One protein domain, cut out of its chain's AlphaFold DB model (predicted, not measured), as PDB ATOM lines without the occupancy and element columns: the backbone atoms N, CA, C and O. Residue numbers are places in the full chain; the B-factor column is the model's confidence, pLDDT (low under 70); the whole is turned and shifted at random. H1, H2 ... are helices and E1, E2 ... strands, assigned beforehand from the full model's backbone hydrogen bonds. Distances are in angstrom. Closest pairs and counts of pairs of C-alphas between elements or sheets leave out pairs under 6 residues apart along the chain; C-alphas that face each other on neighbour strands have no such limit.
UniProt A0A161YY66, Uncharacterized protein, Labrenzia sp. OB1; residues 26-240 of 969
ATOM      1  N   ILE A  26     266.747 253.957 284.119       88.00
ATOM      2  CA  ILE A  26     265.987 253.087 283.208       88.00
ATOM      3  C   ILE A  26     265.612 253.752 281.871       88.00
ATOM      4  O   ILE A  26     264.846 253.184 281.089       88.00
ATOM      5  N   ARG A  27     266.130 254.950 281.544       89.69
ATOM      6  CA  ARG A  27     265.744 255.676 280.310       89.69
ATOM      7  C   ARG A  27     265.956 254.846 279.047       89.69
ATOM      8  O   ARG A  27     265.146 254.905 278.122       89.69
ATOM      9  N   LYS A  28     267.031 254.054 279.006       86.62
ATOM     10  CA  LYS A  28     267.322 253.161 277.874       86.62
ATOM     11  C   LYS A  28     266.238 252.101 277.690       86.62
ATOM     12  O   LYS A  28     265.897 251.810 276.546       86.62
ATOM     13  N   ASP A  29     265.691 251.577 278.782       87.38
ATOM     14  CA  ASP A  29     264.657 250.543 278.755       87.38
ATOM     15  C   ASP A  29     263.302 251.128 278.352       87.38
ATOM     16  O   ASP A  29     262.641 250.580 277.469       87.38
ATOM     17  N   ILE A  30     262.938 252.303 278.889       86.38
ATOM     18  CA  ILE A  30     261.734 253.048 278.474       86.38
ATOM     19  C   ILE A  30     261.771 253.320 276.964       86.38
ATOM     20  O   ILE A  30     260.788 253.102 276.253       86.38
ATOM     21  N   GLU A  31     262.922 253.749 276.439       81.56
ATOM     22  CA  GLU A  31     263.088 253.979 275.003       81.56
ATOM     23  C   GLU A  31     263.083 252.693 274.173       81.56
ATOM     24  O   GLU A  31     262.630 252.711 273.025       81.56
ATOM     25  N   ALA A  32     263.601 251.595 274.721       84.25
ATOM     26  CA  ALA A  32     263.636 250.296 274.063       84.25
ATOM     27  C   ALA A  32     262.285 249.565 274.105       84.25
ATOM     28  O   ALA A  32     262.083 248.654 273.305       84.25
ATOM     29  N   ALA A  33     261.354 249.970 274.979       81.75
ATOM     30  CA  ALA A  33     260.044 249.337 275.132       81.75
ATOM     31  C   ALA A  33     259.209 249.365 273.839       81.75
ATOM     32  O   ALA A  33     258.450 248.427 273.582       81.75
ATOM     33  N   PHE A  34     259.392 250.397 273.006       82.69
ATOM     34  CA  PHE A  34     258.775 250.520 271.684       82.69
ATOM     35  C   PHE A  34     259.835 250.881 270.625       82.69
ATOM     36  O   PHE A  34     260.010 252.057 270.280       82.69
ATOM     37  N   PRO A  35     260.607 249.896 270.127       76.81
ATOM     38  CA  PRO A  35     261.643 250.148 269.141       76.81
ATOM     39  C   PRO A  35     261.021 250.608 267.818       76.81
ATOM     40  O   PRO A  35     259.916 250.221 267.450       76.81
ATOM     41  N   LEU A  36     261.776 251.387 267.039       69.69
ATOM     42  CA  LEU A  36     261.337 251.890 265.728       69.69
ATOM     43  C   LEU A  36     260.868 250.777 264.773       69.69
ATOM     44  O   LEU A  36     260.057 251.035 263.890       69.69
ATOM     45  N   SER A  37     261.380 249.556 264.948       62.25
ATOM     46  CA  SER A  37     261.005 248.364 264.184       62.25
ATOM     47  C   SER A  37     259.611 247.818 264.502       62.25
ATOM     48  O   SER A  37     259.093 247.039 263.712       62.25
ATOM     49  N   GLU A  38     259.021 248.188 265.641       70.50
ATOM     50  CA  GLU A  38     257.644 247.839 266.024       70.50
ATOM     51  C   GLU A  38     256.620 248.886 265.542       70.50
ATOM     52  O   GLU A  38     255.426 248.755 265.801       70.50
ATOM     53  N   ARG A  39     257.058 249.910 264.792       74.38
ATOM     54  CA  ARG A  39     256.148 250.767 264.021       74.38
ATOM     55  C   ARG A  39     255.478 249.954 262.917       74.38
ATOM     56  O   ARG A  39     256.053 248.993 262.402       74.38
ATOM     57  N   ASN A  40     254.315 250.422 262.474       78.38
ATOM     58  CA  ASN A  40     253.672 249.882 261.281       78.38
ATOM     59  C   ASN A  40     254.686 249.953 260.124       78.38
ATOM     60  O   ASN A  40     255.244 251.025 259.887       78.38
ATOM     61  N   PRO A  41     254.982 248.845 259.424       70.62
ATOM     62  CA  PRO A  41     256.069 248.819 258.445       70.62
ATOM     63  C   PRO A  41     255.828 249.762 257.256       70.62
ATOM     64  O   PRO A  41     256.785 250.191 256.616       70.62
ATOM     65  N   LEU A  42     254.563 250.093 256.969       82.12
ATOM     66  CA  LEU A  42     254.137 251.010 255.912       82.12
ATOM     67  C   LEU A  42     252.860 251.753 256.353       82.12
ATOM     68  O   LEU A  42     251.770 251.334 255.968       82.12
ATOM     69  N   PRO A  43     252.955 252.811 257.179       89.75
ATOM     70  CA  PRO A  43     251.784 253.592 257.549       89.75
ATOM     71  C   PRO A  43     251.206 254.328 256.340       89.75
ATOM     72  O   PRO A  43     251.935 254.734 255.429       89.75
ATOM     73  N   HIS A  44     249.889 254.506 256.331       95.19
ATOM     74  CA  HIS A  44     249.190 255.180 255.249       95.19
ATOM     75  C   HIS A  44     249.464 256.685 255.292       95.19
ATOM     76  O   HIS A  44     249.191 257.352 256.287       95.19
ATOM     77  N   LEU A  45     249.989 257.241 254.202       96.75
ATOM     78  CA  LEU A  45     250.266 258.673 254.112       96.75
ATOM     79  C   LEU A  45     248.967 259.495 254.153       96.75
ATOM     80  O   LEU A  45     248.101 259.336 253.292       96.75
ATOM     81  N   GLN A  46     248.859 260.423 255.103       97.44
ATOM     82  CA  GLN A  46     247.722 261.331 255.229       97.44
ATOM     83  C   GLN A  46     247.781 262.429 254.147       97.44
ATOM     84  O   GLN A  46     248.589 263.348 254.223       97.44
ATOM     85  N   GLN A  47     246.906 262.354 253.134       91.88
ATOM     86  CA  GLN A  47     246.924 263.284 251.985       91.88
ATOM     87  C   GLN A  47     246.159 264.604 252.193       91.88
ATOM     88  O   GLN A  47     246.267 265.508 251.365       91.88
ATOM     89  N   GLY A  48     245.375 264.729 253.267       94.81
ATOM     90  CA  GLY A  48     244.583 265.926 253.573       94.81
ATOM     91  C   GLY A  48     244.695 266.354 255.034       94.81
ATOM     92  O   GLY A  48     245.293 265.666 255.851       94.81
ATOM     93  N   GLN A  49     244.084 267.483 255.380       97.75
ATOM     94  CA  GLN A  49     244.087 268.008 256.752       97.75
ATOM     95  C   GLN A  49     242.963 267.430 257.629       97.75
ATOM     96  O   GLN A  49     242.985 267.588 258.841       97.75
ATOM     97  N   GLU A  50     241.991 266.730 257.047       98.31
ATOM     98  CA  GLU A  50     240.893 266.100 257.785       98.31
ATOM     99  C   GLU A  50     241.134 264.596 257.950       98.31
ATOM    100  O   GLU A  50     241.459 263.892 256.989       98.31
ATOM    101  N   ILE A  51     240.951 264.095 259.171       98.56
ATOM    102  CA  ILE A  51     241.064 262.681 259.531       98.56
ATOM    103  C   ILE A  51     239.667 262.194 259.926       98.56
ATOM    104  O   ILE A  51     239.129 262.579 260.962       98.56
ATOM    105  N   ALA A  52     239.057 261.370 259.073       97.50
ATOM    106  CA  ALA A  52     237.745 260.760 259.323       97.50
ATOM    107  C   ALA A  52     237.829 259.251 259.620       97.50
ATOM    108  O   ALA A  52     236.856 258.645 260.057       97.50
ATOM    109  N   SER A  53     238.982 258.630 259.359       97.69
ATOM    110  CA  SER A  53     239.238 257.204 259.579       97.69
ATOM    111  C   SER A  53     240.740 256.941 259.629       97.69
ATOM    112  O   SER A  53     241.494 257.624 258.935       97.69
ATOM    113  N   ILE A  54     241.164 255.915 260.367       98.19
ATOM    114  CA  ILE A  54     242.555 255.447 260.413       98.19
ATOM    115  C   ILE A  54     242.578 253.991 259.926       98.19
ATOM    116  O   ILE A  54     241.853 253.163 260.484       98.19
ATOM    117  N   PRO A  55     243.371 253.647 258.895       96.88
ATOM    118  CA  PRO A  55     243.448 252.273 258.413       96.88
ATOM    119  C   PRO A  55     244.216 251.378 259.407       96.88
ATOM    120  O   PRO A  55     244.928 251.894 260.271       96.88
ATOM    121  N   PRO A  56     244.114 250.039 259.318       95.50
ATOM    122  CA  PRO A  56     244.788 249.134 260.255       95.50
ATOM    123  C   PRO A  56     246.307 249.344 260.351       95.50
ATOM    124  O   PRO A  56     246.885 249.184 261.422       95.50
ATOM    125  N   GLU A  57     246.946 249.756 259.255       94.88
ATOM    126  CA  GLU A  57     248.360 250.129 259.179       94.88
ATOM    127  C   GLU A  57     248.687 251.534 259.718       94.88
ATOM    128  O   GLU A  57     249.838 251.954 259.632       94.88
ATOM    129  N   GLY A  58     247.727 252.262 260.289       97.44
ATOM    130  CA  GLY A  58     247.913 253.598 260.866       97.44
ATOM    131  C   GLY A  58     248.126 254.706 259.830       97.44
ATOM    132  O   GLY A  58     248.220 254.453 258.630       97.44
ATOM    133  N   LEU A  59     248.206 255.950 260.301       97.88
ATOM    134  CA  LEU A  59     248.458 257.142 259.490       97.88
ATOM    135  C   LEU A  59     249.873 257.690 259.689       97.88
ATOM    136  O   LEU A  59     250.423 257.639 260.788       97.88
ATOM    137  N   LEU A  60     250.426 258.282 258.633       97.62
ATOM    138  CA  LEU A  60     251.655 259.071 258.639       97.62
ATOM    139  C   LEU A  60     251.351 260.520 258.247       97.62
ATOM    140  O   LEU A  60     250.842 260.773 257.156       97.62
ATOM    141  N   ILE A  61     251.718 261.457 259.117       98.19
ATOM    142  CA  ILE A  61     251.753 262.897 258.867       98.19
ATOM    143  C   ILE A  61     253.222 263.295 258.680       98.19
ATOM    144  O   ILE A  61     253.974 263.400 259.650       98.19
ATOM    145  N   ASP A  62     253.638 263.488 257.429       96.88
ATOM    146  CA  ASP A  62     255.019 263.810 257.036       96.88
ATOM    147  C   ASP A  62     255.166 265.195 256.381       96.88
ATOM    148  O   ASP A  62     256.234 265.537 255.868       96.88
ATOM    149  N   THR A  63     254.108 266.005 256.420       97.25
ATOM    150  CA  THR A  63     254.091 267.369 255.893       97.25
ATOM    151  C   THR A  63     253.613 268.356 256.963       97.25
ATOM    152  O   THR A  63     252.763 268.001 257.781       97.25
ATOM    153  N   PRO A  64     254.154 269.590 256.993       98.44
ATOM    154  CA  PRO A  64     253.670 270.643 257.883       98.44
ATOM    155  C   PRO A  64     252.191 270.972 257.666       98.44
ATOM    156  O   PRO A  64     251.707 270.975 256.528       98.44
ATOM    157  N   GLY A  65     251.485 271.344 258.734       98.25
ATOM    158  CA  GLY A  65     250.097 271.791 258.642       98.25
ATOM    159  C   GLY A  65     249.250 271.517 259.880       98.25
ATOM    160  O   GLY A  65     249.690 270.925 260.862       98.25
ATOM    161  N   THR A  66     247.992 271.953 259.811       98.62
ATOM    162  CA  THR A  66     246.983 271.672 260.836       98.62
ATOM    163  C   THR A  66     246.123 270.500 260.390       98.62
ATOM    164  O   THR A  66     245.459 270.586 259.362       98.62
ATOM    165  N   TYR A  67     246.127 269.423 261.165       98.81
ATOM    166  CA  TYR A  67     245.352 268.210 260.952       98.81
ATOM    167  C   TYR A  67     244.260 268.118 262.010       98.81
ATOM    168  O   TYR A  67     244.493 268.456 263.170       98.81
ATOM    169  N   ARG A  68     243.069 267.660 261.627       98.62
ATOM    170  CA  ARG A  68     241.920 267.621 262.524       98.62
ATOM    171  C   ARG A  68     241.075 266.364 262.372       98.62
ATOM    172  O   ARG A  68     240.727 265.984 261.254       98.62
ATOM    173  N   LEU A  69     240.676 265.766 263.496       98.69
ATOM    174  CA  LEU A  69     239.607 264.764 263.497       98.69
ATOM    175  C   LEU A  69     238.257 265.442 263.235       98.69
ATOM    176  O   LEU A  69     237.937 266.481 263.816       98.69
ATOM    177  N   THR A  70     237.461 264.846 262.353       98.19
ATOM    178  CA  THR A  70     236.127 265.361 261.981       98.19
ATOM    179  C   THR A  70     234.975 264.578 262.610       98.19
ATOM    180  O   THR A  70     233.817 264.979 262.497       98.19
ATOM    181  N   THR A  71     235.294 263.464 263.264       98.44
ATOM    182  CA  THR A  71     234.375 262.518 263.896       98.44
ATOM    183  C   THR A  71     235.150 261.684 264.914       98.44
ATOM    184  O   THR A  71     236.383 261.678 264.892       98.44
ATOM    185  N   ASP A  72     234.441 260.951 265.770       98.75
ATOM    186  CA  ASP A  72     235.046 259.857 266.532       98.75
ATOM    187  C   ASP A  72     235.594 258.799 265.562       98.75
ATOM    188  O   ASP A  72     234.918 258.425 264.596       98.75
ATOM    189  N   VAL A  73     236.812 258.323 265.815       98.50
ATOM    190  CA  VAL A  73     237.526 257.354 264.979       98.50
ATOM    191  C   VAL A  73     237.888 256.127 265.809       98.50
ATOM    192  O   VAL A  73     238.631 256.242 266.781       98.50
ATOM    193  N   SER A  74     237.431 254.950 265.379       98.31
ATOM    194  CA  SER A  74     237.939 253.664 265.870       98.31
ATOM    195  C   SER A  74     239.095 253.181 264.997       98.31
ATOM    196  O   SER A  74     238.963 253.099 263.773       98.31
ATOM    197  N   TRP A  75     240.217 252.823 265.616       98.19
ATOM    198  CA  TRP A  75     241.355 252.186 264.960       98.19
ATOM    199  C   TRP A  75     241.428 250.702 265.331       98.19
ATOM    200  O   TRP A  75     241.476 250.350 266.508       98.19
ATOM    201  N   GLN A  76     241.465 249.838 264.312       97.31
ATOM    202  CA  GLN A  76     241.528 248.377 264.444       97.31
ATOM    203  C   GLN A  76     242.895 247.848 263.973       97.31
ATOM    204  O   GLN A  76     243.035 247.438 262.812       97.31
ATOM    205  N   PRO A  77     243.931 247.876 264.831       95.00
ATOM    206  CA  PRO A  77     245.255 247.380 264.477       95.00
ATOM    207  C   PRO A  77     245.267 245.863 264.259       95.00
ATOM    208  O   PRO A  77     244.550 245.112 264.917       95.00
ATOM    209  N   GLN A  78     246.151 245.391 263.377       90.69
ATOM    210  CA  GLN A  78     246.380 243.949 263.166       90.69
ATOM    211  C   GLN A  78     247.476 243.363 264.077       90.69
ATOM    212  O   GLN A  78     247.696 242.154 264.088       90.69
ATOM    213  N   GLY A  79     248.191 244.202 264.824       91.31
ATOM    214  CA  GLY A  79     249.332 243.825 265.655       91.31
ATOM    215  C   GLY A  79     249.938 245.056 266.332       91.31
ATOM    216  O   GLY A  79     249.268 246.087 266.382       91.31
ATOM    217  N   PRO A  80     251.177 244.971 266.852       93.00
ATOM    218  CA  PRO A  80     251.868 246.128 267.413       93.00
ATOM    219  C   PRO A  80     251.936 247.276 266.409       93.00
ATOM    220  O   PRO A  80     252.116 247.030 265.213       93.00
ATOM    221  N   GLY A  81     251.779 248.513 266.880       95.31
ATOM    222  CA  GLY A  81     251.656 249.621 265.950       95.31
ATOM    223  C   GLY A  81     251.340 250.988 266.531       95.31
ATOM    224  O   GLY A  81     251.246 251.178 267.743       95.31
ATOM    225  N   VAL A  82     251.154 251.944 265.618       97.12
ATOM    226  CA  VAL A  82     250.824 253.347 265.915       97.12
ATOM    227  C   VAL A  82     249.587 253.779 265.123       97.12
ATOM    228  O   VAL A  82     249.556 253.560 263.914       97.12
ATOM    229  N   ALA A  83     248.598 254.424 265.751       97.88
ATOM    230  CA  ALA A  83     247.424 254.921 265.023       97.88
ATOM    231  C   ALA A  83     247.760 256.158 264.169       97.88
ATOM    232  O   ALA A  83     247.426 256.201 262.987       97.88
ATOM    233  N   ILE A  84     248.457 257.145 264.745       98.38
ATOM    234  CA  ILE A  84     248.921 258.360 264.057       98.38
ATOM    235  C   ILE A  84     250.409 258.591 264.351       98.38
ATOM    236  O   ILE A  84     250.799 258.820 265.496       98.38
ATOM    237  N   LEU A  85     251.244 258.569 263.313       97.88
ATOM    238  CA  LEU A  85     252.662 258.928 263.363       97.88
ATOM    239  C   LEU A  85     252.865 260.333 262.785       97.88
ATOM    240  O   LEU A  85     252.644 260.546 261.597       97.88
ATOM    241  N   ILE A  86     253.330 261.274 263.603       98.00
ATOM    242  CA  ILE A  86     253.752 262.615 263.186       98.00
ATOM    243  C   ILE A  86     255.271 262.618 263.025       98.00
ATOM    244  O   ILE A  86     255.997 262.327 263.979       98.00
ATOM    245  N   SER A  87     255.753 262.968 261.833       96.69
ATOM    246  CA  SER A  87     257.183 263.005 261.520       96.69
ATOM    247  C   SER A  87     257.654 264.256 260.778       96.69
ATOM    248  O   SER A  87     258.752 264.239 260.219       96.69
ATOM    249  N   ALA A  88     256.838 265.309 260.749       97.06
ATOM    250  CA  ALA A  88     257.182 266.608 260.181       97.06
ATOM    251  C   ALA A  88     257.206 267.710 261.240       97.06
ATOM    252  O   ALA A  88     256.574 267.594 262.291       97.06
ATOM    253  N   ASP A  89     257.941 268.771 260.918       98.19
ATOM    254  CA  ASP A  89     257.939 270.029 261.658       98.19
ATOM    255  C   ASP A  89     256.639 270.810 261.412       98.19
ATOM    256  O   ASP A  89     255.952 270.594 260.412       98.19
ATOM    257  N   ASP A  90     256.335 271.751 262.307       98.44
ATOM    258  CA  ASP A  90     255.215 272.690 262.200       98.44
ATOM    259  C   ASP A  90     253.862 271.973 261.991       98.44
ATOM    260  O   ASP A  90     253.049 272.330 261.129       98.44
ATOM    261  N   VAL A  91     253.627 270.927 262.790       98.75
ATOM    262  CA  VAL A  91     252.392 270.130 262.781       98.75
ATOM    263  C   VAL A  91     251.526 270.481 263.987       98.75
ATOM    264  O   VAL A  91     251.967 270.413 265.131       98.75
ATOM    265  N   SER A  92     250.252 270.781 263.739       98.81
ATOM    266  CA  SER A  92     249.224 270.890 264.779       98.81
ATOM    267  C   SER A  92     248.156 269.825 264.550       98.81
ATOM    268  O   SER A  92     247.484 269.847 263.525       98.81
ATOM    269  N   LEU A  93     248.001 268.886 265.480       98.81
ATOM    270  CA  LEU A  93     246.957 267.865 265.478       98.81
ATOM    271  C   LEU A  93     245.873 268.233 266.502       98.81
ATOM    272  O   LEU A  93     246.085 268.138 267.708       98.81
ATOM    273  N   ASP A  94     244.700 268.630 266.020       98.75
ATOM    274  CA  ASP A  94     243.514 268.919 266.831       98.75
ATOM    275  C   ASP A  94     242.536 267.738 266.750       98.75
ATOM    276  O   ASP A  94     241.957 267.460 265.700       98.75
ATOM    277  N   LEU A  95     242.307 267.025 267.853       98.75
ATOM    278  CA  LEU A  95     241.311 265.950 267.886       98.75
ATOM    279  C   LEU A  95     239.869 266.496 267.821       98.75
ATOM    280  O   LEU A  95     238.922 265.724 267.724       98.75
ATOM    281  N   GLY A  96     239.667 267.816 267.826       97.62
ATOM    282  CA  GLY A  96     238.395 268.472 267.529       97.62
ATOM    283  C   GLY A  96     237.301 268.272 268.579       97.62
ATOM    284  O   GLY A  96     236.146 268.576 268.286       97.62
ATOM    285  N   GLY A  97     237.649 267.782 269.769       98.19
ATOM    286  CA  GLY A  97     236.731 267.307 270.805       98.19
ATOM    287  C   GLY A  97     236.249 265.866 270.596       98.19
ATOM    288  O   GLY A  97     235.423 265.400 271.374       98.19
ATOM    289  N   PHE A  98     236.742 265.174 269.565       98.75
ATOM    290  CA  PHE A  98     236.371 263.800 269.231       98.75
ATOM    291  C   PHE A  98     237.263 262.769 269.928       98.75
ATOM    292  O   PHE A  98     238.316 263.081 270.498       98.75
ATOM    293  N   LYS A  99     236.820 261.515 269.864       98.69
ATOM    294  CA  LYS A  99     237.482 260.342 270.429       98.69
ATOM    295  C   LYS A  99     238.297 259.594 269.366       98.69
ATOM    296  O   LYS A  99     237.762 259.213 268.330       98.69
ATOM    297  N   LEU A 100     239.562 259.311 269.663       98.75
ATOM    298  CA  LEU A 100     240.364 258.269 269.022       98.75
ATOM    299  C   LEU A 100     240.302 257.009 269.893       98.75
ATOM    300  O   LEU A 100     240.914 256.962 270.959       98.75
ATOM    301  N   ASP A 101     239.539 256.011 269.460       98.56
ATOM    302  CA  ASP A 101     239.345 254.749 270.173       98.56
ATOM    303  C   ASP A 101     240.209 253.639 269.570       98.56
ATOM    304  O   ASP A 101     240.224 253.449 268.352       98.56
ATOM    305  N   ILE A 102     240.936 252.906 270.406       98.12
ATOM    306  CA  ILE A 102     241.822 251.828 269.969       98.12
ATOM    307  C   ILE A 102     241.179 250.488 270.306       98.12
ATOM    308  O   ILE A 102     241.071 250.093 271.464       98.12
ATOM    309  N   GLU A 103     240.809 249.735 269.277       96.75
ATOM    310  CA  GLU A 103     240.258 248.391 269.430       96.75
ATOM    311  C   GLU A 103     241.402 247.374 269.498       96.75
ATOM    312  O   GLU A 103     241.702 246.656 268.541       96.75
ATOM    313  N   ALA A 104     242.094 247.356 270.640       91.88
ATOM    314  CA  ALA A 104     243.224 246.467 270.865       91.88
ATOM    315  C   ALA A 104     242.797 244.987 270.755       91.88
ATOM    316  O   ALA A 104     241.879 244.560 271.459       91.88
ATOM    317  N   PRO A 105     243.475 244.155 269.940       90.69
ATOM    318  CA  PRO A 105     243.111 242.744 269.783       90.69
ATOM    319  C   PRO A 105     243.361 241.918 271.056       90.69
ATOM    320  O   PRO A 105     242.756 240.865 271.241       90.69
ATOM    321  N   SER A 106     244.269 242.374 271.924       92.81
ATOM    322  CA  SER A 106     244.514 241.842 273.270       92.81
ATOM    323  C   SER A 106     245.318 242.867 274.092       92.81
ATOM    324  O   SER A 106     245.991 243.709 273.486       92.81
ATOM    325  N   PRO A 107     245.314 242.793 275.438       91.12
ATOM    326  CA  PRO A 107     246.096 243.695 276.292       91.12
ATOM    327  C   PRO A 107     247.618 243.486 276.196       91.12
ATOM    328  O   PRO A 107     248.369 244.319 276.691       91.12
ATOM    329  N   ASP A 108     248.089 242.410 275.558       91.06
ATOM    330  CA  ASP A 108     249.522 242.104 275.430       91.06
ATOM    331  C   ASP A 108     250.172 242.782 274.203       91.06
ATOM    332  O   ASP A 108     251.393 242.768 274.029       91.06
ATOM    333  N   VAL A 109     249.370 243.357 273.299       92.31
ATOM    334  CA  VAL A 109     249.879 243.998 272.078       92.31
ATOM    335  C   VAL A 109     250.296 245.423 272.388       92.31
ATOM    336  O   VAL A 109     249.511 246.172 272.950       92.31
ATOM    337  N   LYS A 110     251.497 245.834 271.973       94.44
ATOM    338  CA  LYS A 110     252.006 247.199 272.163       94.44
ATOM    339  C   LYS A 110     251.418 248.168 271.134       94.44
ATOM    340  O   LYS A 110     251.806 248.145 269.966       94.44
ATOM    341  N   LEU A 111     250.507 249.027 271.569       95.62
ATOM    342  CA  LEU A 111     249.836 250.014 270.728       95.62
ATOM    343  C   LEU A 111     250.077 251.416 271.269       95.62
ATOM    344  O   LEU A 111     249.956 251.659 272.472       95.62
ATOM    345  N   VAL A 112     250.384 252.331 270.355       97.38
ATOM    346  CA  VAL A 112     250.527 253.761 270.628       97.38
ATOM    347  C   VAL A 112     249.457 254.520 269.849       97.38
ATOM    348  O   VAL A 112     249.338 254.328 268.640       97.38
ATOM    349  N   ALA A 113     248.679 255.391 270.496       98.19
ATOM    350  CA  ALA A 113     247.671 256.160 269.757       98.19
ATOM    351  C   ALA A 113     248.333 257.211 268.865       98.19
ATOM    352  O   ALA A 113     248.130 257.228 267.652       98.19
ATOM    353  N   ILE A 114     249.168 258.059 269.462       98.56
ATOM    354  CA  ILE A 114     249.863 259.133 268.755       98.56
ATOM    355  C   ILE A 114     251.354 259.046 269.063       98.56
ATOM    356  O   ILE A 114     251.753 259.091 270.225       98.56
ATOM    357  N   LEU A 115     252.180 258.941 268.023       97.75
ATOM    358  CA  LEU A 115     253.637 259.000 268.118       97.75
ATOM    359  C   LEU A 115     254.147 260.222 267.350       97.75
ATOM    360  O   LEU A 115     253.995 260.280 266.135       97.75
ATOM    361  N   ALA A 116     254.792 261.168 268.029       97.25
ATOM    362  CA  ALA A 116     255.434 262.328 267.410       97.25
ATOM    363  C   ALA A 116     256.957 262.228 267.536       97.25
ATOM    364  O   ALA A 116     257.502 262.247 268.638       97.25
ATOM    365  N   THR A 117     257.653 262.063 266.411       95.50
ATOM    366  CA  THR A 117     259.106 261.838 266.365       95.50
ATOM    367  C   THR A 117     259.607 261.893 264.925       95.50
ATOM    368  O   THR A 117     258.929 261.455 263.996       95.50
ATOM    369  N   ALA A 118     260.854 262.314 264.730       91.62
ATOM    370  CA  ALA A 118     261.480 262.231 263.417       91.62
ATOM    371  C   ALA A 118     261.654 260.764 262.953       91.62
ATOM    372  O   ALA A 118     261.733 259.828 263.766       91.62
ATOM    373  N   LEU A 119     261.701 260.543 261.633       85.38
ATOM    374  CA  LEU A 119     261.933 259.211 261.049       85.38
ATOM    375  C   LEU A 119     263.398 258.769 261.164       85.38
ATOM    376  O   LEU A 119     263.675 257.579 261.309       85.38
ATOM    377  N   ASN A 120     264.339 259.711 261.117       80.00
ATOM    378  CA  ASN A 120     265.747 259.467 261.400       80.00
ATOM    379  C   ASN A 120     265.978 259.398 262.915       80.00
ATOM    380  O   ASN A 120     265.501 260.240 263.668       80.00
ATOM    381  N   LYS A 121     266.765 258.407 263.353       73.25
ATOM    382  CA  LYS A 121     267.043 258.137 264.776       73.25
ATOM    383  C   LYS A 121     267.585 259.356 265.539       73.25
ATOM    384  O   LYS A 121     267.288 259.500 266.719       73.25
ATOM    385  N   ASP A 122     268.340 260.209 264.850       78.62
ATOM    386  CA  ASP A 122     268.983 261.398 265.419       78.62
ATOM    387  C   ASP A 122     268.247 262.705 265.065       78.62
ATOM    388  O   ASP A 122     268.713 263.792 265.401       78.62
ATOM    389  N   GLY A 123     267.120 262.627 264.350       87.25
ATOM    390  CA  GLY A 123     266.365 263.807 263.943       87.25
ATOM    391  C   GLY A 123     265.500 264.353 265.059       87.25
ATOM    392  O   GLY A 123     264.959 263.596 265.866       87.25
ATOM    393  N   LYS A 124     265.357 265.675 265.063       95.12
ATOM    394  CA  LYS A 124     264.556 266.437 266.015       95.12
ATOM    395  C   LYS A 124     263.403 267.097 265.265       95.12
ATOM    396  O   LYS A 124     263.637 267.597 264.169       95.12
ATOM    397  N   LEU A 125     262.202 267.081 265.842       97.44
ATOM    398  CA  LEU A 125     261.065 267.837 265.314       97.44
ATOM    399  C   LEU A 125     261.002 269.242 265.928       97.44
ATOM    400  O   LEU A 125     261.447 269.494 267.057       97.44
ATOM    401  N   HIS A 126     260.395 270.162 265.197       98.12
ATOM    402  CA  HIS A 126     260.176 271.545 265.586       98.12
ATOM    403  C   HIS A 126     258.682 271.875 265.549       98.12
ATOM    404  O   HIS A 126     257.995 271.504 264.608       98.12
ATOM    405  N   HIS A 127     258.195 272.560 266.589       98.19
ATOM    406  CA  HIS A 127     256.807 273.027 266.731       98.19
ATOM    407  C   HIS A 127     255.747 271.954 266.436       98.19
ATOM    408  O   HIS A 127     255.091 271.963 265.395       98.19
ATOM    409  N   VAL A 128     255.557 271.038 267.382       98.81
ATOM    410  CA  VAL A 128     254.462 270.062 267.327       98.81
ATOM    411  C   VAL A 128     253.429 270.417 268.389       98.81
ATOM    412  O   VAL A 128     253.776 270.585 269.555       98.81
ATOM    413  N   SER A 129     252.161 270.515 267.999       98.81
ATOM    414  CA  SER A 129     251.032 270.748 268.904       98.81
ATOM    415  C   SER A 129     250.017 269.613 268.778       98.81
ATOM    416  O   SER A 129     249.673 269.227 267.664       98.81
ATOM    417  N   ILE A 130     249.551 269.047 269.893       98.88
ATOM    418  CA  ILE A 130     248.559 267.959 269.924       98.88
ATOM    419  C   ILE A 130     247.505 268.303 270.973       98.88
ATOM    420  O   ILE A 130     247.830 268.459 272.150       98.88
ATOM    421  N   GLN A 131     246.241 268.437 270.575       98.69
ATOM    422  CA  GLN A 131     245.249 269.019 271.475       98.69
ATOM    423  C   GLN A 131     243.809 268.544 271.289       98.69
ATOM    424  O   GLN A 131     243.435 268.020 270.244       98.69
ATOM    425  N   ASN A 132     243.004 268.824 272.318       98.38
ATOM    426  CA  ASN A 132     241.545 268.913 272.287       98.38
ATOM    427  C   ASN A 132     240.817 267.636 271.834       98.38
ATOM    428  O   ASN A 132     240.244 267.587 270.750       98.38
ATOM    429  N   GLY A 133     240.771 266.620 272.694       98.62
ATOM    430  CA  GLY A 133     239.940 265.429 272.489       98.62
ATOM    431  C   GLY A 133     240.306 264.274 273.412       98.62
ATOM    432  O   GLY A 133     241.048 264.449 274.381       98.62
ATOM    433  N   THR A 134     239.780 263.092 273.104       98.88
ATOM    434  CA  THR A 134     239.946 261.890 273.930       98.88
ATOM    435  C   THR A 134     240.719 260.813 273.176       98.88
ATOM    436  O   THR A 134     240.417 260.519 272.025       98.88
ATOM    437  N   ILE A 135     241.687 260.183 273.834       98.81
ATOM    438  CA  ILE A 135     242.369 258.968 273.384       98.81
ATOM    439  C   ILE A 135     241.919 257.845 274.311       98.81
ATOM    440  O   ILE A 135     242.056 257.964 275.526       98.81
ATOM    441  N   ALA A 136     241.374 256.764 273.763       98.44
ATOM    442  CA  ALA A 136     240.860 255.663 274.563       98.44
ATOM    443  C   ALA A 136     241.510 254.329 274.210       98.44
ATOM    444  O   ALA A 136     241.817 254.066 273.048       98.44
ATOM    445  N   ASN A 137     241.645 253.471 275.223       97.38
ATOM    446  CA  ASN A 137     241.977 252.053 275.077       97.38
ATOM    447  C   ASN A 137     243.338 251.775 274.407       97.38
ATOM    448  O   ASN A 137     243.574 250.680 273.892       97.38
ATOM    449  N   SER A 138     244.268 252.739 274.434       96.12
ATOM    450  CA  SER A 138     245.675 252.461 274.126       96.12
ATOM    451  C   SER A 138     246.224 251.427 275.096       96.12
ATOM    452  O   SER A 138     245.908 251.452 276.281       96.12
ATOM    453  N   THR A 139     247.085 250.538 274.621       95.44
ATOM    454  CA  THR A 139     247.705 249.554 275.505       95.44
ATOM    455  C   THR A 139     249.012 250.102 276.073       95.44
ATOM    456  O   THR A 139     249.126 250.274 277.278       95.44
ATOM    457  N   LEU A 140     249.984 250.477 275.236       95.69
ATOM    458  CA  LEU A 140     251.293 250.908 275.725       95.69
ATOM    459  C   LEU A 140     251.331 252.406 276.054       95.69
ATOM    460  O   LEU A 140     251.654 252.761 277.186       95.69
ATOM    461  N   TYR A 141     251.009 253.265 275.078       97.56
ATOM    462  CA  TYR A 141     251.032 254.724 275.246       97.56
ATOM    463  C   TYR A 141     249.826 255.401 274.591       97.56
ATOM    464  O   TYR A 141     249.528 255.154 273.421       97.56
ATOM    465  N   GLY A 142     249.170 256.320 275.301       98.12
ATOM    466  CA  GLY A 142     248.192 257.215 274.677       98.12
ATOM    467  C   GLY A 142     248.898 258.199 273.744       98.12
ATOM    468  O   GLY A 142     248.655 258.231 272.540       98.12
ATOM    469  N   LEU A 143     249.858 258.942 274.290       98.50
ATOM    470  CA  LEU A 143     250.749 259.819 273.536       98.50
ATOM    471  C   LEU A 143     252.204 259.434 273.796       98.50
ATOM    472  O   LEU A 143     252.609 259.311 274.945       98.50
ATOM    473  N   TYR A 144     253.005 259.319 272.740       98.00
ATOM    474  CA  TYR A 144     254.458 259.264 272.826       98.00
ATOM    475  C   TYR A 144     255.071 260.377 271.968       98.00
ATOM    476  O   TYR A 144     255.026 260.328 270.742       98.00
ATOM    477  N   ALA A 145     255.668 261.384 272.596       97.44
ATOM    478  CA  ALA A 145     256.415 262.440 271.921       97.44
ATOM    479  C   ALA A 145     257.915 262.306 272.211       97.44
ATOM    480  O   ALA A 145     258.319 262.151 273.364       97.44
ATOM    481  N   LYS A 146     258.758 262.354 271.177       95.94
ATOM    482  CA  LYS A 146     260.205 262.155 271.304       95.94
ATOM    483  C   LYS A 146     260.998 263.146 270.465       95.94
ATOM    484  O   LYS A 146     260.747 263.287 269.271       95.94
ATOM    485  N   ASN A 147     262.039 263.718 271.073       96.19
ATOM    486  CA  ASN A 147     263.021 264.579 270.413       96.19
ATOM    487  C   ASN A 147     262.374 265.771 269.690       96.19
ATOM    488  O   ASN A 147     262.505 265.921 268.476       96.19
ATOM    489  N   ILE A 148     261.643 266.604 270.435       97.88
ATOM    490  CA  ILE A 148     260.923 267.774 269.908       97.88
ATOM    491  C   ILE A 148     261.450 269.041 270.593       97.88
ATOM    492  O   ILE A 148     261.631 269.055 271.804       97.88
ATOM    493  N   SER A 149     261.738 270.103 269.838       98.06
ATOM    494  CA  SER A 149     262.278 271.366 270.393       98.06
ATOM    495  C   SER A 149     261.242 272.303 271.016       98.06
ATOM    496  O   SER A 149     261.613 273.156 271.815       98.06
ATOM    497  N   HIS A 150     259.988 272.184 270.583       98.50
ATOM    498  CA  HIS A 150     258.840 272.945 271.063       98.50
ATOM    499  C   HIS A 150     257.621 272.038 270.922       98.50
ATOM    500  O   HIS A 150     257.186 271.759 269.799       98.50
ATOM    501  N   LEU A 151     257.130 271.527 272.046       98.81
ATOM    502  CA  LEU A 151     255.988 270.621 272.099       98.81
ATOM    503  C   LEU A 151     254.878 271.257 272.926       98.81
ATOM    504  O   LEU A 151     255.092 271.590 274.089       98.81
ATOM    505  N   GLU A 152     253.687 271.347 272.354       98.88
ATOM    506  CA  GLU A 152     252.479 271.766 273.056       98.88
ATOM    507  C   GLU A 152     251.478 270.610 273.104       98.88
ATOM    508  O   GLU A 152     251.115 270.032 272.082       98.88
ATOM    509  N   VAL A 153     251.012 270.269 274.301       98.88
ATOM    510  CA  VAL A 153     249.973 269.264 274.527       98.88
ATOM    511  C   VAL A 153     248.879 269.897 275.376       98.88
ATOM    512  O   VAL A 153     249.137 270.365 276.486       98.88
ATOM    513  N   GLY A 154     247.654 269.965 274.862       98.56
ATOM    514  CA  GLY A 154     246.597 270.763 275.489       98.56
ATOM    515  C   GLY A 154     245.238 270.084 275.483       98.56
ATOM    516  O   GLY A 154     244.785 269.625 274.441       98.56
ATOM    517  N   ASN A 155     244.533 270.084 276.615       98.50
ATOM    518  CA  ASN A 155     243.137 269.627 276.683       98.50
ATOM    519  C   ASN A 155     242.926 268.204 276.105       98.50
ATOM    520  O   ASN A 155     241.968 267.960 275.370       98.50
ATOM    521  N   LEU A 156     243.860 267.287 276.376       98.75
ATOM    522  CA  LEU A 156     243.742 265.876 276.002       98.75
ATOM    523  C   LEU A 156     243.278 265.037 277.190       98.75
ATOM    524  O   LEU A 156     243.743 265.230 278.314       98.75
ATOM    525  N   HIS A 157     242.425 264.054 276.928       98.81
ATOM    526  CA  HIS A 157     242.011 263.052 277.905       98.81
ATOM    527  C   HIS A 157     242.407 261.655 277.427       98.81
ATOM    528  O   HIS A 157     241.878 261.181 276.429       98.81
ATOM    529  N   VAL A 158     243.336 260.995 278.115       98.81
ATOM    530  CA  VAL A 158     243.710 259.595 277.857       98.81
ATOM    531  C   VAL A 158     242.978 258.703 278.855       98.81
ATOM    532  O   VAL A 158     243.052 258.960 280.055       98.81
ATOM    533  N   THR A 159     242.266 257.675 278.389       98.56
ATOM    534  CA  THR A 159     241.439 256.837 279.272       98.56
ATOM    535  C   THR A 159     241.341 255.376 278.849       98.56
ATOM    536  O   THR A 159     241.495 255.047 277.675       98.56
ATOM    537  N   GLY A 160     241.021 254.485 279.790       96.50
ATOM    538  CA  GLY A 160     240.693 253.086 279.484       96.50
ATOM    539  C   GLY A 160     241.895 252.252 279.052       96.50
ATOM    540  O   GLY A 160     241.740 251.182 278.469       96.50
ATOM    541  N   SER A 161     243.112 252.735 279.297       95.25
ATOM    542  CA  SER A 161     244.321 252.039 278.879       95.25
ATOM    543  C   SER A 161     244.484 250.725 279.649       95.25
ATOM    544  O   SER A 161     244.331 250.684 280.877       95.25
ATOM    545  N   ARG A 162     244.763 249.636 278.924       95.75
ATOM    546  CA  ARG A 162     244.937 248.280 279.469       95.75
ATOM    547  C   ARG A 162     246.161 247.628 278.851       95.75
ATOM    548  O   ARG A 162     246.214 247.464 277.637       95.75
ATOM    549  N   TYR A 163     247.121 247.215 279.669       94.81
ATOM    550  CA  TYR A 163     248.324 246.541 279.182       94.81
ATOM    551  C   TYR A 163     248.785 245.451 280.117       94.81
ATOM    552  O   TYR A 163     248.784 245.625 281.334       94.81
ATOM    553  N   LYS A 164     249.216 244.339 279.536       94.75
ATOM    554  CA  LYS A 164     249.794 243.228 280.271       94.75
ATOM    555  C   LYS A 164     251.166 242.891 279.693       94.75
ATOM    556  O   LYS A 164     251.319 242.578 278.519       94.75
ATOM    557  N   ASN A 165     252.182 242.961 280.547       88.81
ATOM    558  CA  ASN A 165     253.533 242.506 280.271       88.81
ATOM    559  C   ASN A 165     254.136 241.871 281.524       88.81
ATOM    560  O   ASN A 165     254.538 242.562 282.451       88.81
ATOM    561  N   THR A 166     254.282 240.553 281.485       86.31
ATOM    562  CA  THR A 166     254.839 239.743 282.577       86.31
ATOM    563  C   THR A 166     256.263 239.259 282.308       86.31
ATOM    564  O   THR A 166     256.841 238.544 283.115       86.31
ATOM    565  N   THR A 167     256.858 239.616 281.163       84.75
ATOM    566  CA  THR A 167     258.122 239.002 280.713       84.75
ATOM    567  C   THR A 167     259.280 239.981 280.612       84.75
ATOM    568  O   THR A 167     260.391 239.659 281.034       84.75
ATOM    569  N   ALA A 168     259.048 241.170 280.057       83.69
ATOM    570  CA  ALA A 168     260.092 242.166 279.889       83.69
ATOM    571  C   ALA A 168     260.210 243.031 281.147       83.69
ATOM    572  O   ALA A 168     259.213 243.592 281.598       83.69
ATOM    573  N   ALA A 169     261.423 243.153 281.681       81.75
ATOM    574  CA  ALA A 169     261.723 244.059 282.786       81.75
ATOM    575  C   ALA A 169     261.610 245.530 282.344       81.75
ATOM    576  O   ALA A 169     261.741 245.837 281.157       81.75
ATOM    577  N   ASN A 170     261.378 246.428 283.305       81.19
ATOM    578  CA  ASN A 170     261.438 247.891 283.154       81.19
ATOM    579  C   ASN A 170     260.512 248.516 282.086       81.19
ATOM    580  O   ASN A 170     260.628 249.705 281.781       81.19
ATOM    581  N   ILE A 171     259.558 247.764 281.522       87.06
ATOM    582  CA  ILE A 171     258.525 248.355 280.663       87.06
ATOM    583  C   ILE A 171     257.570 249.168 281.533       87.06
ATOM    584  O   ILE A 171     257.006 248.643 282.490       87.06
ATOM    585  N   THR A 172     257.364 250.422 281.131       91.38
ATOM    586  CA  THR A 172     256.529 251.394 281.840       91.38
ATOM    587  C   THR A 172     255.441 251.925 280.900       91.38
ATOM    588  O   THR A 172     255.640 252.992 280.319       91.38
ATOM    589  N   PRO A 173     254.320 251.202 280.653       94.25
ATOM    590  CA  PRO A 173     253.166 251.780 279.965       94.25
ATOM    591  C   PRO A 173     252.758 253.098 280.622       94.25
ATOM    592  O   PRO A 173     252.847 253.256 281.844       94.25
ATOM    593  N   SER A 174     252.309 254.048 279.811       96.62
ATOM    594  CA  SER A 174     251.872 255.333 280.340       96.62
ATOM    595  C   SER A 174     250.742 255.976 279.557       96.62
ATOM    596  O   SER A 174     250.548 255.708 278.374       96.62
ATOM    597  N   GLY A 175     249.990 256.858 280.213       98.06
ATOM    598  CA  GLY A 175     249.035 257.706 279.503       98.06
ATOM    599  C   GLY A 175     249.757 258.582 278.481       98.06
ATOM    600  O   GLY A 175     249.417 258.583 277.294       98.06
ATOM    601  N   MET A 176     250.799 259.282 278.934       98.50
ATOM    602  CA  MET A 176     251.640 260.127 278.089       98.50
ATOM    603  C   MET A 176     253.124 259.933 278.404       98.50
ATOM    604  O   MET A 176     253.546 260.177 279.531       98.50
ATOM    605  N   LEU A 177     253.913 259.588 277.389       98.00
ATOM    606  CA  LEU A 177     255.372 259.570 277.418       98.00
ATOM    607  C   LEU A 177     255.927 260.748 276.608       98.00
ATOM    608  O   LEU A 177     255.699 260.847 275.403       98.00
ATOM    609  N   ILE A 178     256.710 261.617 277.242       98.06
ATOM    610  CA  ILE A 178     257.455 262.691 276.572       98.06
ATOM    611  C   ILE A 178     258.940 262.492 276.856       98.06
ATOM    612  O   ILE A 178     259.364 262.518 278.005       98.06
ATOM    613  N   ALA A 179     259.739 262.290 275.813       96.44
ATOM    614  CA  ALA A 179     261.156 261.974 275.942       96.44
ATOM    615  C   ALA A 179     262.037 262.947 275.150       96.44
ATOM    616  O   ALA A 179     261.706 263.322 274.019       96.44
ATOM    617  N   LYS A 180     263.209 263.299 275.691       95.56
ATOM    618  CA  LYS A 180     264.281 264.014 274.968       95.56
ATOM    619  C   LYS A 180     263.842 265.334 274.333       95.56
ATOM    620  O   LYS A 180     264.301 265.675 273.247       95.56
ATOM    621  N   SER A 181     262.895 266.035 274.945       97.19
ATOM    622  CA  SER A 181     262.273 267.222 274.354       97.19
ATOM    623  C   SER A 181     262.643 268.498 275.113       97.19
ATOM    624  O   SER A 181     262.979 268.477 276.295       97.19
ATOM    625  N   GLU A 182     262.606 269.622 274.415       97.75
ATOM    626  CA  GLU A 182     262.894 270.950 274.953       97.75
ATOM    627  C   GLU A 182     261.628 271.801 274.844       97.75
ATOM    628  O   GLU A 182     260.804 271.556 273.963       97.75
ATOM    629  N   THR A 183     261.466 272.783 275.733       97.31
ATOM    630  CA  THR A 183     260.325 273.721 275.718       97.31
ATOM    631  C   THR A 183     258.988 272.984 275.581       97.31
ATOM    632  O   THR A 183     258.254 273.125 274.600       97.31
ATOM    633  N   VAL A 184     258.706 272.127 276.561       98.56
ATOM    634  CA  VAL A 184     257.502 271.290 276.590       98.56
ATOM    635  C   VAL A 184     256.422 272.007 277.392       98.56
ATOM    636  O   VAL A 184     256.648 272.348 278.548       98.56
ATOM    637  N   ALA A 185     255.236 272.193 276.828       98.75
ATOM    638  CA  ALA A 185     254.066 272.700 277.535       98.75
ATOM    639  C   ALA A 185     252.956 271.643 277.517       98.75
ATOM    640  O   ALA A 185     252.454 271.293 276.454       98.75
ATOM    641  N   VAL A 186     252.555 271.150 278.689       98.88
ATOM    642  CA  VAL A 186     251.414 270.238 278.850       98.88
ATOM    643  C   VAL A 186     250.383 270.932 279.724       98.88
ATOM    644  O   VAL A 186     250.682 271.303 280.855       98.88
ATOM    645  N   SER A 187     249.169 271.137 279.223       98.75
ATOM    646  CA  SER A 187     248.145 271.873 279.970       98.75
ATOM    647  C   SER A 187     246.774 271.221 279.908       98.75
ATOM    648  O   SER A 187     246.343 270.743 278.855       98.75
ATOM    649  N   LYS A 188     246.066 271.220 281.043       98.44
ATOM    650  CA  LYS A 188     244.677 270.742 281.160       98.44
ATOM    651  C   LYS A 188     244.481 269.321 280.631       98.44
ATOM    652  O   LYS A 188     243.431 268.997 280.079       98.44
ATOM    653  N   CYS A 189     245.513 268.492 280.745       98.88
ATOM    654  CA  CYS A 189     245.480 267.111 280.285       98.88
ATOM    655  C   CYS A 189     245.051 266.182 281.419       98.88
ATOM    656  O   CYS A 189     245.386 266.412 282.579       98.88
ATOM    657  N   ARG A 190     244.324 265.120 281.081       98.81
ATOM    658  CA  ARG A 190     243.836 264.123 282.037       98.81
ATOM    659  C   ARG A 190     244.256 262.729 281.607       98.81
ATOM    660  O   ARG A 190     244.130 262.397 280.430       98.81
ATOM    661  N   VAL A 191     244.699 261.917 282.553       98.75
ATOM    662  CA  VAL A 191     244.903 260.478 282.368       98.75
ATOM    663  C   VAL A 191     244.060 259.764 283.413       98.75
ATOM    664  O   VAL A 191     244.270 259.980 284.600       98.75
ATOM    665  N   THR A 192     243.089 258.962 282.990       98.44
ATOM    666  CA  THR A 192     242.174 258.283 283.921       98.44
ATOM    667  C   THR A 192     242.002 256.816 283.571       98.44
ATOM    668  O   THR A 192     242.169 256.446 282.411       98.44
ATOM    669  N   ASP A 193     241.580 255.992 284.526       96.69
ATOM    670  CA  ASP A 193     241.174 254.604 284.267       96.69
ATOM    671  C   ASP A 193     242.272 253.809 283.536       96.69
ATOM    672  O   ASP A 193     242.094 253.314 282.416       96.69
ATOM    673  N   LEU A 194     243.453 253.748 284.151       96.25
ATOM    674  CA  LEU A 194     244.595 252.970 283.676       96.25
ATOM    675  C   LEU A 194     244.679 251.703 284.538       96.25
ATOM    676  O   LEU A 194     244.814 251.780 285.756       96.25
ATOM    677  N   THR A 195     244.569 250.527 283.923       96.38
ATOM    678  CA  THR A 195     244.687 249.243 284.638       96.38
ATOM    679  C   THR A 195     245.673 248.360 283.905       96.38
ATOM    680  O   THR A 195     245.424 247.948 282.769       96.38
ATOM    681  N   VAL A 196     246.803 248.067 284.533       95.38
ATOM    682  CA  VAL A 196     247.896 247.341 283.884       95.38
ATOM    683  C   VAL A 196     248.418 246.208 284.755       95.38
ATOM    684  O   VAL A 196     248.131 246.126 285.942       95.38
ATOM    685  N   THR A 197     249.188 245.315 284.151       95.12
ATOM    686  CA  THR A 197     250.025 244.329 284.841       95.12
ATOM    687  C   THR A 197     251.404 244.424 284.205       95.12
ATOM    688  O   THR A 197     251.629 243.845 283.140       95.12
ATOM    689  N   ALA A 198     252.288 245.246 284.768       92.81
ATOM    690  CA  ALA A 198     253.596 245.557 284.191       92.81
ATOM    691  C   ALA A 198     254.590 245.987 285.284       92.81
ATOM    692  O   ALA A 198     254.149 246.531 286.290       92.81
ATOM    693  N   PRO A 199     255.918 245.843 285.078       90.31
ATOM    694  CA  PRO A 199     256.917 246.185 286.096       90.31
ATOM    695  C   PRO A 199     256.780 247.582 286.706       90.31
ATOM    696  O   PRO A 199     257.061 247.775 287.883       90.31
ATOM    697  N   SER A 200     256.353 248.553 285.903       91.75
ATOM    698  CA  SER A 200     255.995 249.896 286.345       91.75
ATOM    699  C   SER A 200     254.950 250.467 285.397       91.75
ATOM    700  O   SER A 200     254.715 249.917 284.321       91.75
ATOM    701  N   CYS A 201     254.323 251.576 285.758       94.19
ATOM    702  CA  CYS A 201     253.442 252.330 284.883       94.19
ATOM    703  C   CYS A 201     253.272 253.762 285.383       94.19
ATOM    704  O   CYS A 201     253.377 254.015 286.584       94.19
ATOM    705  N   ALA A 202     252.982 254.687 284.467       96.56
ATOM    706  CA  ALA A 202     252.849 256.101 284.802       96.56
ATOM    707  C   ALA A 202     251.626 256.775 284.161       96.56
ATOM    708  O   ALA A 202     251.262 256.480 283.027       96.56
ATOM    709  N   GLY A 203     251.016 257.751 284.833       98.19
ATOM    710  CA  GLY A 203     250.054 258.644 284.186       98.19
ATOM    711  C   GLY A 203     250.775 259.514 283.154       98.19
ATOM    712  O   GLY A 203     250.575 259.378 281.943       98.19
ATOM    713  N   PHE A 204     251.692 260.344 283.652       98.62
ATOM    714  CA  PHE A 204     252.630 261.136 282.861       98.62
ATOM    715  C   PHE A 204     254.063 260.655 283.103       98.62
ATOM    716  O   PHE A 204     254.560 260.727 284.224       98.62
ATOM    717  N   GLN A 205     254.746 260.218 282.048       97.75
ATOM    718  CA  GLN A 205     256.164 259.871 282.047       97.75
ATOM    719  C   GLN A 205     256.934 260.918 281.238       97.75
ATOM    720  O   GLN A 205     256.760 261.024 280.025       97.75
ATOM    721  N   ILE A 206     257.812 261.687 281.877       97.88
ATOM    722  CA  ILE A 206     258.629 262.703 281.205       97.88
ATOM    723  C   ILE A 206     260.101 262.406 281.460       97.88
ATOM    724  O   ILE A 206     260.544 262.332 282.603       97.88
ATOM    725  N   THR A 207     260.868 262.203 280.393       96.88
ATOM    726  CA  THR A 207     262.257 261.746 280.491       96.88
ATOM    727  C   THR A 207     263.197 262.611 279.665       96.88
ATOM    728  O   THR A 207     262.897 262.972 278.528       96.88
ATOM    729  N   ASP A 208     264.359 262.944 280.228       96.00
ATOM    730  CA  ASP A 208     265.434 263.665 279.531       96.00
ATOM    731  C   ASP A 208     264.953 264.975 278.870       96.00
ATOM    732  O   ASP A 208     265.364 265.318 277.763       96.00
ATOM    733  N   CYS A 209     264.004 265.670 279.507       97.19
ATOM    734  CA  CYS A 209     263.429 266.909 278.990       97.19
ATOM    735  C   CYS A 209     264.003 268.136 279.701       97.19
ATOM    736  O   CYS A 209     264.335 268.078 280.886       97.19
ATOM    737  N   SER A 210     264.062 269.264 278.992       97.31
ATOM    738  CA  SER A 210     264.464 270.549 279.574       97.31
ATOM    739  C   SER A 210     263.429 271.642 279.324       97.31
ATOM    740  O   SER A 210     262.843 271.722 278.241       97.31
ATOM    741  N   GLY A 211     263.180 272.481 280.332       96.88
ATOM    742  CA  GLY A 211     262.210 273.572 280.219       96.88
ATOM    743  C   GLY A 211     260.772 273.077 280.041       96.88
ATOM    744  O   GLY A 211     260.037 273.617 279.215       96.88
ATOM    745  N   ALA A 212     260.387 272.015 280.753       98.12
ATOM    746  CA  ALA A 212     259.030 271.474 280.706       98.12
ATOM    747  C   ALA A 212     258.098 272.211 281.682       98.12
ATOM    748  O   ALA A 212     258.485 272.521 282.804       98.12
ATOM    749  N   ASN A 213     256.858 272.473 281.280       98.62
ATOM    750  CA  ASN A 213     255.844 273.136 282.089       98.62
ATOM    751  C   ASN A 213     254.525 272.358 282.032       98.62
ATOM    752  O   ASN A 213     253.934 272.219 280.959       98.62
ATOM    753  N   LEU A 214     254.076 271.854 283.179       98.75
ATOM    754  CA  LEU A 214     252.819 271.130 283.346       98.75
ATOM    755  C   LEU A 214     251.851 272.005 284.145       98.75
ATOM    756  O   LEU A 214     252.182 272.416 285.256       98.75
ATOM    757  N   LEU A 215     250.666 272.269 283.597       98.75
ATOM    758  CA  LEU A 215     249.676 273.161 284.203       98.75
ATOM    759  C   LEU A 215     248.282 272.526 284.234       98.75
ATOM    760  O   LEU A 215     247.744 272.168 283.185       98.75
ATOM    761  N   ASP A 216     247.671 272.463 285.416       98.44
ATOM    762  CA  ASP A 216     246.293 271.992 285.627       98.44
ATOM    763  C   ASP A 216     246.030 270.586 285.044       98.44
ATOM    764  O   ASP A 216     244.964 270.310 284.482       98.44
ATOM    765  N   CYS A 217     247.024 269.697 285.104       98.88
ATOM    766  CA  CYS A 217     246.893 268.313 284.649       98.88
ATOM    767  C   CYS A 217     246.397 267.407 285.781       98.88
ATOM    768  O   CYS A 217     246.677 267.669 286.945       98.88
ATOM    769  N   ALA A 218     245.732 266.301 285.450       98.81
ATOM    770  CA  ALA A 218     245.249 265.347 286.447       98.81
ATOM    771  C   ALA A 218     245.514 263.891 286.051       98.81
ATOM    772  O   ALA A 218     245.400 263.526 284.878       98.81
ATOM    773  N   VAL A 219     245.810 263.061 287.047       98.75
ATOM    774  CA  VAL A 219     245.824 261.599 286.962       98.75
ATOM    775  C   VAL A 219     244.821 261.055 287.971       98.75
ATOM    776  O   VAL A 219     244.867 261.477 289.125       98.75
ATOM    777  N   SER A 220     243.933 260.149 287.556       98.19
ATOM    778  CA  SER A 220     243.031 259.457 288.484       98.19
ATOM    779  C   SER A 220     242.783 257.988 288.140       98.19
ATOM    780  O   SER A 220     242.959 257.578 286.993       98.19
ATOM    781  N   ASP A 221     242.329 257.205 289.120       95.62
ATOM    782  CA  ASP A 221     241.806 255.843 288.933       95.62
ATOM    783  C   ASP A 221     242.822 254.903 288.265       95.62
ATOM    784  O   ASP A 221     242.631 254.411 287.146       95.62
ATOM    785  N   PHE A 222     243.946 254.692 288.944       95.19
ATOM    786  CA  PHE A 222     245.085 253.967 288.406       95.19
ATOM    787  C   PHE A 222     245.387 252.725 289.246       95.19
ATOM    788  O   PHE A 222     245.697 252.824 290.428       95.19
ATOM    789  N   VAL A 223     245.353 251.549 288.617       96.44
ATOM    790  CA  VAL A 223     245.726 250.276 289.237       96.44
ATOM    791  C   VAL A 223     246.866 249.609 288.464       96.44
ATOM    792  O   VAL A 223     246.734 249.327 287.268       96.44
ATOM    793  N   ASN A 224     247.966 249.297 289.151       95.62
ATOM    794  CA  ASN A 224     248.914 248.290 288.682       95.62
ATOM    795  C   ASN A 224     248.699 246.991 289.455       95.62
ATOM    796  O   ASN A 224     248.945 246.899 290.652       95.62
ATOM    797  N   GLU A 225     248.234 245.978 288.742       94.88
ATOM    798  CA  GLU A 225     247.934 244.663 289.287       94.88
ATOM    799  C   GLU A 225     249.186 243.887 289.712       94.88
ATOM    800  O   GLU A 225     249.043 242.898 290.429       94.88
ATOM    801  N   ASP A 226     250.372 244.285 289.230       91.31
ATOM    802  CA  ASP A 226     251.655 243.689 289.609       91.31
ATOM    803  C   ASP A 226     252.847 244.568 289.178       91.31
ATOM    804  O   ASP A 226     253.372 244.426 288.067       91.31
ATOM    805  N   GLY A 227     253.242 245.500 290.045       91.19
ATOM    806  CA  GLY A 227     254.391 246.401 289.889       91.19
ATOM    807  C   GLY A 227     254.125 247.796 290.442       91.19
ATOM    808  O   GLY A 227     253.193 247.991 291.221       91.19
ATOM    809  N   SER A 228     254.935 248.775 290.034       92.56
ATOM    810  CA  SER A 228     254.801 250.163 290.500       92.56
ATOM    811  C   SER A 228     253.732 250.961 289.746       92.56
ATOM    812  O   SER A 228     253.580 250.804 288.534       92.56
ATOM    813  N   ALA A 229     253.051 251.889 290.421       95.50
ATOM    814  CA  ALA A 229     252.133 252.865 289.829       95.50
ATOM    815  C   ALA A 229     252.564 254.297 290.172       95.50
ATOM    816  O   ALA A 229     252.760 254.635 291.338       95.50
ATOM    817  N   GLN A 230     252.711 255.144 289.151       96.75
ATOM    818  CA  GLN A 230     253.253 256.497 289.290       96.75
ATOM    819  C   GLN A 230     252.303 257.528 288.670       96.75
ATOM    820  O   GLN A 230     251.938 257.421 287.505       96.75
ATOM    821  N   GLY A 231     251.904 258.569 289.395       98.25
ATOM    822  CA  GLY A 231     251.057 259.620 288.818       98.25
ATOM    823  C   GLY A 231     251.856 260.418 287.792       98.25
ATOM    824  O   GLY A 231     251.579 260.401 286.589       98.25
ATOM    825  N   TYR A 232     252.920 261.045 288.285       98.62
ATOM    826  CA  TYR A 232     253.881 261.815 287.512       98.62
ATOM    827  C   TYR A 232     255.290 261.280 287.747       98.62
ATOM    828  O   TYR A 232     255.823 261.375 288.852       98.62
ATOM    829  N   SER A 233     255.908 260.766 286.694       97.19
ATOM    830  CA  SER A 233     257.273 260.258 286.703       97.19
ATOM    831  C   SER A 233     258.168 261.182 285.889       97.19
ATOM    832  O   SER A 233     257.974 261.335 284.679       97.19
ATOM    833  N   PHE A 234     259.140 261.816 286.546       97.69
ATOM    834  CA  PHE A 234     260.120 262.678 285.881       97.69
ATOM    835  C   PHE A 234     261.496 262.045 286.011       97.69
ATOM    836  O   PHE A 234     261.948 261.807 287.120       97.69
ATOM    837  N   LEU A 235     262.188 261.791 284.905       96.06
ATOM    838  CA  LEU A 235     263.492 261.127 284.939       96.06
ATOM    839  C   LEU A 235     264.531 261.945 284.178       96.06
ATOM    840  O   LEU A 235     264.383 262.191 282.980       96.06
ATOM    841  N   ALA A 236     265.596 262.354 284.862       96.31
ATOM    842  CA  ALA A 236     266.697 263.140 284.306       96.31
ATOM    843  C   ALA A 236     266.260 264.451 283.616       96.31
ATOM    844  O   ALA A 236     266.814 264.825 282.583       96.31
ATOM    845  N   CYS A 237     265.257 265.142 284.163       97.12
ATOM    846  CA  CYS A 237     264.759 266.410 283.620       97.12
ATOM    847  C   CYS A 237     265.481 267.631 284.216       97.12
ATOM    848  O   CYS A 237     265.972 267.585 285.348       97.12
ATOM    849  N   THR A 238     265.508 268.746 283.480       97.50
ATOM    850  CA  THR A 238     265.982 270.045 283.991       97.50
ATOM    851  C   THR A 238     264.970 271.163 283.804       97.50
ATOM    852  O   THR A 238     264.257 271.202 282.802       97.50
ATOM    853  N   ASP A 239     264.956 272.118 284.734       97.31
ATOM    854  CA  ASP A 239     264.158 273.347 284.628       97.31
ATOM    855  C   ASP A 239     262.663 273.055 284.393       97.31
ATOM    856  O   ASP A 239     262.018 273.665 283.537       97.31
ATOM    857  N   LEU A 240     262.123 272.069 285.118       98.06
ATOM    858  CA  LEU A 240     260.736 271.629 284.986       98.06
ATOM    859  C   LEU A 240     259.847 272.293 286.038       98.06
ATOM    860  O   LEU A 240     260.183 272.357 287.220       98.06
TER     861      LEU A 240
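This is residues 26 to 240 of the 969 residues of an uncharacterized protein of Labrenzia sp. OB1 (UniProt A0A161YY66). The chain is wound in stacked turns, a well-formed solenoid whose parallel strands stand side by side from turn to turn. E1, E4, E7, E9, E12, E15 and E18 make one wall, and a larger sheet folds round as two more, with E8 and E10 turning the corner between them. The printed part has 215 residues, with one named helix, H1, followed by 19 named strands, E1 to E19; the class is mostly strand. The whole is compact, with a radius of gyration of the C-alphas of 15.3 A, and rounded, spanning 43 by 40 by 31 A.

H1, residues 27 to 32, has every O i to N i+4 pair within hydrogen-bond range. It only grazes a twisted parallel sheet with the order E1, residues 59 to 61, E4, 81 to 86, E7, 111 to 116, E9, 141 to 146, E12, 174 to 179, E15, 200 to 207, and E18, 228 to 235. The closest C-alphas of H1 and E15, Arg 27 and Thr 207, are 7.0 A apart. Between E9 and E12, N 145 and O 177 are 2.9 A apart. The other sheet, branched, parallel and twisted, holds E2, 65 to 69, E3, 73 to 75, E5, 91 to 94, E6, 99 to 102, E8, 128 to 136, E10, 151 to 159, E11, 162 to 164, E13, 182 to 187, E14, 190 to 197, E16, 210 to 215, and E17, 218 to 224. E8 has E5 and E6 on one side and E10 on the other side, with N 93 and O 129 at 2.8 A, N 100 and O 134 at 2.8 A, and N 130 and O 152 at 2.9 A. E10 has E13 and E14 on its other side, with N 153 and O 185 at 2.8 A and N 158 and O 190 at 2.8 A. The edge strands are E2, E3, E11, E16 and E17, neighbours of E5, E6, E14, E13 and E14. The sheets form a sandwich, two sheets face to face, 7.7 A centre to centre where they face. E19, residues 238 to 240, pairs with no named strand.

H1 begins at C-alpha 27 (265.744, 255.676, 280.310). E8, 21.1 A long, bends by 82 degrees at residue 133, and E10, 21.3 A, by 75 degrees at residue 155. E14 is 20.9 A long. E19 ends at C-alpha 240 (260.736, 271.629, 284.986).

The two C-alphas farthest apart, of Gly 48 and Asp 226, are 42.9 A apart. The printed part has no cut. The long links are H1 to E1, 26 residues, and E7 to E8, 11 residues. Mean pLDDT of the printed part is 94.8; residues 36 to 37 are under 70.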